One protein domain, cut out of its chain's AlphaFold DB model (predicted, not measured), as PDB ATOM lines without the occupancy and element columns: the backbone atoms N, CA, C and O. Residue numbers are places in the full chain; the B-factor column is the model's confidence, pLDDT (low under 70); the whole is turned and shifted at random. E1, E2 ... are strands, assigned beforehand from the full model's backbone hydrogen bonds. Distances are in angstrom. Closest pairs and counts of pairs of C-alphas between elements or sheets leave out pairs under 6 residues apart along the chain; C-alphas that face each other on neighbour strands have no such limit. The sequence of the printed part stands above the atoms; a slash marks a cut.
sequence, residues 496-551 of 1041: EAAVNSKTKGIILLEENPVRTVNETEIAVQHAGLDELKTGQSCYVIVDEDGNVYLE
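What this domain is: This is residues 496 to 551 of the 1041 residues of an uncharacterized protein of Roseburia inulinivorans DSM 16841 (UniProt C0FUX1). Picture one small sheet of six strands, curled like part of a barrel and folded back on itself, so that E3 and E2 on one leaf face E5, E6 and E4 on the other, with E1 as the hinge. The barrel stays open, since the edge strands E3 and E4 are no neighbours, and the long E5 sweeps from beside E1 to beside E6. The printed part has 56 residues with no named helix and six named strands, E1 to E6 in that order along the chain; the sheet's order is E3, E2, E1, E5, E6, E4, mixed, antiparallel but for E6 and E4. The class is all strand, though the strands hold 24 of the 56 printed residues, under half. The whole is compact, with a radius of gyration of the C-alphas of 10.1 A, and rounded, with spans of 26 by 22 by 17 A.

How they stand to each other: Start at E1, residues 496 to 499, the hinge of the folded sheet, one sheet bent back on itself into two leaves. After a short link comes E2, residues 506 to 508, which forms a hairpin with E1; they are antiparallel at 149 degrees, and you will find N 507 2.8 A from O 498, within hydrogen-bond range. Another short link leads to E3, residues 515 to 517, an edge strand in a hairpin with E2 at 154 degrees, with N 517 and O 506 within range at 2.8 A. E1, E2 and E3 make a meander, each strand the antiparallel neighbour of the one before. A tight link goes on to E4, residues 522 to 525, the other edge strand; E3 and E4 meet only through their link. Look next at E5, residues 537 to 543, whose pairing is staggered: residues 537 to 539 pair with E1, and residues 541 to 542 with E6, residues 548 to 550. E1 and E5 are antiparallel at 116 degrees, with N 497 and O 538 2.8 A apart, within range. E5 and E6 form a hairpin over a tight link, antiparallel at 128 degrees, with N 549 and O 541 within range at 2.9 A. E6 and E4 are parallel at 11 degrees, with N 523 and O 548 within range at 3.0 A. Between the leaves, the closest C-alphas of E3 and E6 are those of Val 517 and Val 548, 7.7 A apart. Among the strands that are apart are E2 and E4, and E3 and E5.

Where its parts are: Find C-alpha 496 at (11.559, -1.027, 97.086), where E1 begins; it runs 10.5 A to C-alpha 499. E2 measures 6.4 A from C-alpha 506 to 508, and E3 6.5 A from 515 to 517. E4 covers 7.1 A from C-alpha 522 to 525. The longest strand, E5, starts at C-alpha 537, (5.164, -1.258, 94.962), and runs 19.3 A to C-alpha 543. E6 measures 6.9 A and ends at C-alpha 550, (10.983, 10.390, 94.309).

The domain as a whole: The two C-alphas farthest apart are those of Pro 513 and His 526, at 27.5 A, while the first and last printed C-alphas, of Glu 496 and Glu 551, are 12.9 A apart. The sheet is strongly twisted, its C-alphas lying up to 7.8 A off its best plane. The printed part has no cut, and its one long link has 11 residues between E4 and E5. The mean pLDDT of the printed part is 76.9, and 16 residues are under 70: 501 to 504, 512, 520, 523 to 531 and 535.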
ATOM      1  N   GLU A 496      12.977  -0.753  97.309       89.94
ATOM      2  CA  GLU A 496      11.559  -1.027  97.086       89.94
ATOM      3  C   GLU A 496      10.723  -0.485  98.257       89.94
ATOM      4  O   GLU A 496      11.032  -0.658  99.440       89.94
ATOM      5  N   ALA A 497       9.632   0.182  97.915       88.69
ATOM      6  CA  ALA A 497       8.723   0.814  98.848       88.69
ATOM      7  C   ALA A 497       7.263   0.563  98.444       88.69
ATOM      8  O   ALA A 497       6.974   0.008  97.384       88.69
ATOM      9  N   ALA A 498       6.318   0.963  99.289       86.69
ATOM     10  CA  ALA A 498       4.892   0.908  98.981       86.69
ATOM     11  C   ALA A 498       4.201   2.239  99.285       86.69
ATOM     12  O   ALA A 498       4.492   2.894 100.287       86.69
ATOM     13  N   VAL A 499       3.231   2.614  98.451       81.06
ATOM     14  CA  VAL A 499       2.424   3.822  98.676       81.06
ATOM     15  C   VAL A 499       1.412   3.569  99.796       81.06
ATOM     16  O   VAL A 499       0.539   2.701  99.674       81.06
ATOM     17  N   ASN A 500       1.504   4.341 100.882       78.56
ATOM     18  CA  ASN A 500       0.645   4.213 102.055       78.56
ATOM     19  C   ASN A 500      -0.794   4.635 101.737       78.56
ATOM     20  O   ASN A 500      -1.064   5.773 101.351       78.56
ATOM     21  N   SER A 501      -1.748   3.736 101.988       69.94
ATOM     22  CA  SER A 501      -3.160   3.971 101.682       69.94
ATOM     23  C   SER A 501      -3.901   4.923 102.607       69.94
ATOM     24  O   SER A 501      -5.030   5.297 102.300       69.94
ATOM     25  N   LYS A 502      -3.308   5.289 103.744       69.94
ATOM     26  CA  LYS A 502      -3.945   6.127 104.766       69.94
ATOM     27  C   LYS A 502      -3.358   7.531 104.834       69.94
ATOM     28  O   LYS A 502      -4.104   8.467 105.094       69.94
ATOM     29  N   THR A 503      -2.050   7.672 104.631       68.00
ATOM     30  CA  THR A 503      -1.330   8.937 104.857       68.00
ATOM     31  C   THR A 503      -0.801   9.586 103.581       68.00
ATOM     32  O   THR A 503      -0.171  10.630 103.686       68.00
ATOM     33  N   LYS A 504      -1.005   8.968 102.402       66.44
ATOM     34  CA  LYS A 504      -0.316   9.325 101.144       66.44
ATOM     35  C   LYS A 504       1.224   9.373 101.270       66.44
ATOM     36  O   LYS A 504       1.896   9.930 100.422       66.44
ATOM     37  N   GLY A 505       1.803   8.777 102.315       75.69
ATOM     38  CA  GLY A 505       3.253   8.651 102.487       75.69
ATOM     39  C   GLY A 505       3.841   7.413 101.802       75.69
ATOM     40  O   GLY A 505       3.125   6.623 101.184       75.69
ATOM     41  N   ILE A 506       5.144   7.204 101.971       83.19
ATOM     42  CA  ILE A 506       5.887   6.046 101.456       83.19
ATOM     43  C   ILE A 506       6.256   5.116 102.618       83.19
ATOM     44  O   ILE A 506       6.662   5.569 103.687       83.19
ATOM     45  N   ILE A 507       6.111   3.809 102.415       82.94
ATOM     46  CA  ILE A 507       6.515   2.759 103.357       82.94
ATOM     47  C   ILE A 507       7.775   2.087 102.807       82.94
ATOM     48  O   ILE A 507       7.696   1.429 101.773       82.94
ATOM     49  N   LEU A 508       8.913   2.232 103.489       83.44
ATOM     50  CA  LEU A 508      10.177   1.591 103.109       83.44
ATOM     51  C   LEU A 508      10.157   0.125 103.550       83.44
ATOM     52  O   LEU A 508      10.147  -0.164 104.747       83.44
ATOM     53  N   LEU A 509      10.107  -0.804 102.592       79.00
ATOM     54  CA  LEU A 509       9.885  -2.228 102.876       79.00
ATOM     55  C   LEU A 509      11.145  -2.947 103.380       79.00
ATOM     56  O   LEU A 509      11.035  -4.002 104.001       79.00
ATOM     57  N   GLU A 510      12.323  -2.381 103.123       76.81
ATOM     58  CA  GLU A 510      13.623  -2.997 103.417       76.81
ATOM     59  C   GLU A 510      14.192  -2.615 104.800       76.81
ATOM     60  O   GLU A 510      15.171  -3.212 105.249       76.81
ATOM     61  N   GLU A 511      13.575  -1.666 105.516       76.75
ATOM     62  CA  GLU A 511      14.017  -1.242 106.853       76.75
ATOM     63  C   GLU A 511      13.414  -2.102 107.982       76.75
ATOM     64  O   GLU A 511      12.263  -2.540 107.920       76.75
ATOM     65  N   ASN A 512      14.185  -2.325 109.057       67.06
ATOM     66  CA  ASN A 512      13.722  -3.022 110.261       67.06
ATOM     67  C   ASN A 512      13.983  -2.182 111.533       67.06
ATOM     68  O   ASN A 512      15.139  -2.085 111.955       67.06
ATOM     69  N   PRO A 513      12.942  -1.617 112.179       73.38
ATOM     70  CA  PRO A 513      11.523  -1.713 111.819       73.38
ATOM     71  C   PRO A 513      11.181  -0.926 110.544       73.38
ATOM     72  O   PRO A 513      11.829   0.067 110.234       73.38
ATOM     73  N   VAL A 514      10.124  -1.354 109.846       78.06
ATOM     74  CA  VAL A 514       9.595  -0.691 108.642       78.06
ATOM     75  C   VAL A 514       9.292   0.779 108.943       78.06
ATOM     76  O   VAL A 514       8.488   1.086 109.829       78.06
ATOM     77  N   ARG A 515       9.908   1.689 108.187       82.56
ATOM     78  CA  ARG A 515       9.745   3.138 108.338       82.56
ATOM     79  C   ARG A 515       8.694   3.674 107.375       82.56
ATOM     80  O   ARG A 515       8.648   3.309 106.203       82.56
ATOM     81  N   THR A 516       7.834   4.555 107.880       80.81
ATOM     82  CA  THR A 516       6.881   5.318 107.064       80.81
ATOM     83  C   THR A 516       7.347   6.764 106.998       80.81
ATOM     84  O   THR A 516       7.565   7.372 108.041       80.81
ATOM     85  N   VAL A 517       7.485   7.294 105.787       81.88
ATOM     86  CA  VAL A 517       7.857   8.686 105.515       81.88
ATOM     87  C   VAL A 517       6.617   9.418 105.023       81.88
ATOM     88  O   VAL A 517       5.950   8.959 104.090       81.88
ATOM     89  N   ASN A 518       6.257  10.519 105.683       79.50
ATOM     90  CA  ASN A 518       5.083  11.299 105.292       79.50
ATOM     91  C   ASN A 518       5.350  12.073 103.996       79.50
ATOM     92  O   ASN A 518       6.491  12.390 103.682       79.50
ATOM     93  N   GLU A 519       4.295  12.438 103.267       74.44
ATOM     94  CA  GLU A 519       4.413  13.184 102.003       74.44
ATOM     95  C   GLU A 519       5.218  14.491 102.154       74.44
ATOM     96  O   GLU A 519       6.046  14.813 101.310       74.44
ATOM     97  N   THR A 520       5.047  15.200 103.275       69.06
ATOM     98  CA  THR A 520       5.752  16.457 103.592       69.06
ATOM     99  C   THR A 520       7.231  16.286 103.946       69.06
ATOM    100  O   THR A 520       7.936  17.281 104.079       69.06
ATOM    101  N   GLU A 521       7.688  15.055 104.167       71.00
ATOM    102  CA  GLU A 521       9.067  14.711 104.548       71.00
ATOM    103  C   GLU A 521       9.882  14.196 103.347       71.00
ATOM    104  O   GLU A 521      11.062  13.876 103.489       71.00
ATOM    105  N   ILE A 522       9.265  14.109 102.163       75.19
ATOM    106  CA  ILE A 522       9.931  13.727 100.916       75.19
ATOM    107  C   ILE A 522      10.688  14.945 100.395       75.19
ATOM    108  O   ILE A 522      10.092  15.984 100.118       75.19
ATOM    109  N   ALA A 523      12.007  14.811 100.273       64.12
ATOM    110  CA  ALA A 523      12.900  15.938 100.027       64.12
ATOM    111  C   ALA A 523      12.726  16.547  98.624       64.12
ATOM    112  O   ALA A 523      12.850  17.760  98.476       64.12
ATOM    113  N   VAL A 524      12.422  15.727  97.610       64.12
ATOM    114  CA  VAL A 524      12.205  16.157  96.216       64.12
ATOM    115  C   VAL A 524      11.154  15.267  95.539       64.12
ATOM    116  O   VAL A 524      11.198  14.041  95.678       64.12
ATOM    117  N   GLN A 525      10.226  15.884  94.796       62.03
ATOM    118  CA  GLN A 525       9.204  15.221  93.973       62.03
ATOM    119  C   GLN A 525       9.308  15.693  92.513       62.03
ATOM    120  O   GLN A 525       8.773  16.744  92.164       62.03
ATOM    121  N   HIS A 526       9.957  14.912  91.646       61.69
ATOM    122  CA  HIS A 526       9.911  15.140  90.190       61.69
ATOM    123  C   HIS A 526       8.836  14.294  89.488       61.69
ATOM    124  O   HIS A 526       8.390  14.642  88.396       61.69
ATOM    125  N   ALA A 527       8.375  13.219  90.136       57.28
ATOM    126  CA  ALA A 527       7.169  12.476  89.778       57.28
ATOM    127  C   ALA A 527       6.077  12.753  90.825       57.28
ATOM    128  O   ALA A 527       6.345  12.700  92.027       57.28
ATOM    129  N   GLY A 528       4.851  13.056  90.392       58.84
ATOM    130  CA  GLY A 528       3.746  13.317  91.313       58.84
ATOM    131  C   GLY A 528       3.365  12.046  92.069       58.84
ATOM    132  O   GLY A 528       3.044  11.031  91.455       58.84
ATOM    133  N   LEU A 529       3.348  12.089  93.403       64.12
ATOM    134  CA  LEU A 529       2.917  10.951  94.226       64.12
ATOM    135  C   LEU A 529       1.487  10.488  93.896       64.12
ATOM    136  O   LEU A 529       1.162   9.310  94.035       64.12
ATOM    137  N   ASP A 530       0.661  11.412  93.400       61.88
ATOM    138  CA  ASP A 530      -0.700  11.172  92.918       61.88
ATOM    139  C   ASP A 530      -0.766  10.306  91.640       61.88
ATOM    140  O   ASP A 530      -1.821   9.749  91.331       61.88
ATOM    141  N   GLU A 531       0.336  10.153  90.898       66.88
ATOM    142  CA  GLU A 531       0.420   9.280  89.716       66.88
ATOM    143  C   GLU A 531       0.637   7.802  90.092       66.88
ATOM    144  O   GLU A 531       0.430   6.901  89.270       66.88
ATOM    145  N   LEU A 532       1.026   7.533  91.343       73.44
ATOM    146  CA  LEU A 532       1.272   6.189  91.856       73.44
ATOM    147  C   LEU A 532       0.002   5.600  92.472       73.44
ATOM    148  O   LEU A 532      -0.680   6.210  93.295       73.44
ATOM    149  N   LYS A 533      -0.320   4.357  92.103       70.38
ATOM    150  CA  LYS A 533      -1.499   3.679  92.649       70.38
ATOM    151  C   LYS A 533      -1.242   3.225  94.078       70.38
ATOM    152  O   LYS A 533      -0.274   2.530  94.379       70.38
ATOM    153  N   THR A 534      -2.182   3.560  94.944       70.00
ATOM    154  CA  THR A 534      -2.174   3.195  96.355       70.00
ATOM    155  C   THR A 534      -2.040   1.680  96.549       70.00
ATOM    156  O   THR A 534      -2.768   0.910  95.923       70.00
ATOM    157  N   GLY A 535      -1.122   1.242  97.417       66.25
ATOM    158  CA  GLY A 535      -0.875  -0.179  97.686       66.25
ATOM    159  C   GLY A 535      -0.070  -0.937  96.620       66.25
ATOM    160  O   GLY A 535       0.131  -2.138  96.784       66.25
ATOM    161  N   GLN A 536       0.397  -0.280  95.550       73.62
ATOM    162  CA  GLN A 536       1.391  -0.862  94.639       73.62
ATOM    163  C   GLN A 536       2.816  -0.627  95.151       73.62
ATOM    164  O   GLN A 536       3.061   0.331  95.892       73.62
ATOM    165  N   SER A 537       3.743  -1.500  94.742       81.00
ATOM    166  CA  SER A 537       5.164  -1.258  94.962       81.00
ATOM    167  C   SER A 537       5.650  -0.095  94.098       81.00
ATOM    168  O   SER A 537       5.268   0.054  92.933       81.00
ATOM    169  N   CYS A 538       6.473   0.748  94.703       87.31
ATOM    170  CA  CYS A 538       7.202   1.834  94.073       87.31
ATOM    171  C   CYS A 538       8.682   1.735  94.462       87.31
ATOM    172  O   CYS A 538       9.071   0.897  95.273       87.31
ATOM    173  N   TYR A 539       9.512   2.577  93.862       89.88
ATOM    174  CA  TYR A 539      10.945   2.631  94.114       89.88
ATOM    175  C   TYR A 539      11.334   4.054  94.474       89.88
ATOM    176  O   TYR A 539      10.814   5.011  93.890       89.88
ATOM    177  N   VAL A 540      12.231   4.187  95.443       90.06
ATOM    178  CA  VAL A 540      12.633   5.482  96.001       90.06
ATOM    179  C   VAL A 540      14.123   5.513  96.263       90.06
ATOM    180  O   VAL A 540      14.718   4.475  96.545       90.06
ATOM    181  N   ILE A 541      14.720   6.698  96.177       90.62
ATOM    182  CA  ILE A 541      16.115   6.904  96.563       90.62
ATOM    183  C   ILE A 541      16.137   7.255  98.049       90.62
ATOM    184  O   ILE A 541      15.387   8.131  98.481       90.62
ATOM    185  N   VAL A 542      17.000   6.592  98.810       89.62
ATOM    186  CA  VAL A 542      17.251   6.867 100.228       89.62
ATOM    187  C   VAL A 542      18.714   7.265 100.390       89.62
ATOM    188  O   VAL A 542      19.600   6.553  99.905       89.62
ATOM    189  N   ASP A 543      18.968   8.408 101.027       89.69
ATOM    190  CA  ASP A 543      20.327   8.852 101.360       89.69
ATOM    191  C   ASP A 543      20.790   8.351 102.741       89.69
ATOM    192  O   ASP A 543      20.046   7.712 103.487       89.69
ATOM    193  N   GLU A 544      22.051   8.616 103.081       86.50
ATOM    194  CA  GLU A 544      22.656   8.210 104.355       86.50
ATOM    195  C   GLU A 544      22.041   8.868 105.599       86.50
ATOM    196  O   GLU A 544      22.110   8.286 106.683       86.50
ATOM    197  N   ASP A 545      21.400  10.027 105.437       84.88
ATOM    198  CA  ASP A 545      20.653  10.722 106.489       84.88
ATOM    199  C   ASP A 545      19.208  10.193 106.610       84.88
ATOM    200  O   ASP A 545      18.451  10.582 107.504       84.88
ATOM    201  N   GLY A 546      18.815   9.277 105.720       80.94
ATOM    202  CA  GLY A 546      17.487   8.690 105.664       80.94
ATOM    203  C   GLY A 546      16.439   9.604 105.029       80.94
ATOM    204  O   GLY A 546      15.248   9.404 105.289       80.94
ATOM    205  N   ASN A 547      16.829  10.600 104.234       86.50
ATOM    206  CA  ASN A 547      15.904  11.371 103.406       86.50
ATOM    207  C   ASN A 547      15.460  10.540 102.200       86.50
ATOM    208  O   ASN A 547      16.227   9.735 101.667       86.50
ATOM    209  N   VAL A 548      14.220  10.757 101.759       87.31
ATOM    210  CA  VAL A 548      13.608  10.017 100.648       87.31
ATOM    211  C   VAL A 548      13.357  10.947  99.468       87.31
ATOM    212  O   VAL A 548      12.790  12.028  99.638       87.31
ATOM    213  N   TYR A 549      13.739  10.498  98.272       87.25
ATOM    214  CA  TYR A 549      13.570  11.221  97.011       87.25
ATOM    215  C   TYR A 549      12.770  10.380  96.013       87.25
ATOM    216  O   TYR A 549      12.985   9.166  95.893       87.25
ATOM    217  N   LEU A 550      11.856  11.032  95.289       84.50
ATOM    218  CA  LEU A 550      10.983  10.390  94.309       84.50
ATOM    219  C   LEU A 550      11.287  10.876  92.886       84.50
ATOM    220  O   LEU A 550      11.138  12.056  92.570       84.50
ATOM    221  N   GLU A 551      11.644   9.924  92.023       85.88
ATOM    222  CA  GLU A 551      12.003  10.131  90.614       85.88
ATOM    223  C   GLU A 551      11.191   9.208  89.682       85.88
ATOM    224  O   GLU A 551      10.327   8.442  90.131       85.88
TER     225      GLU A 551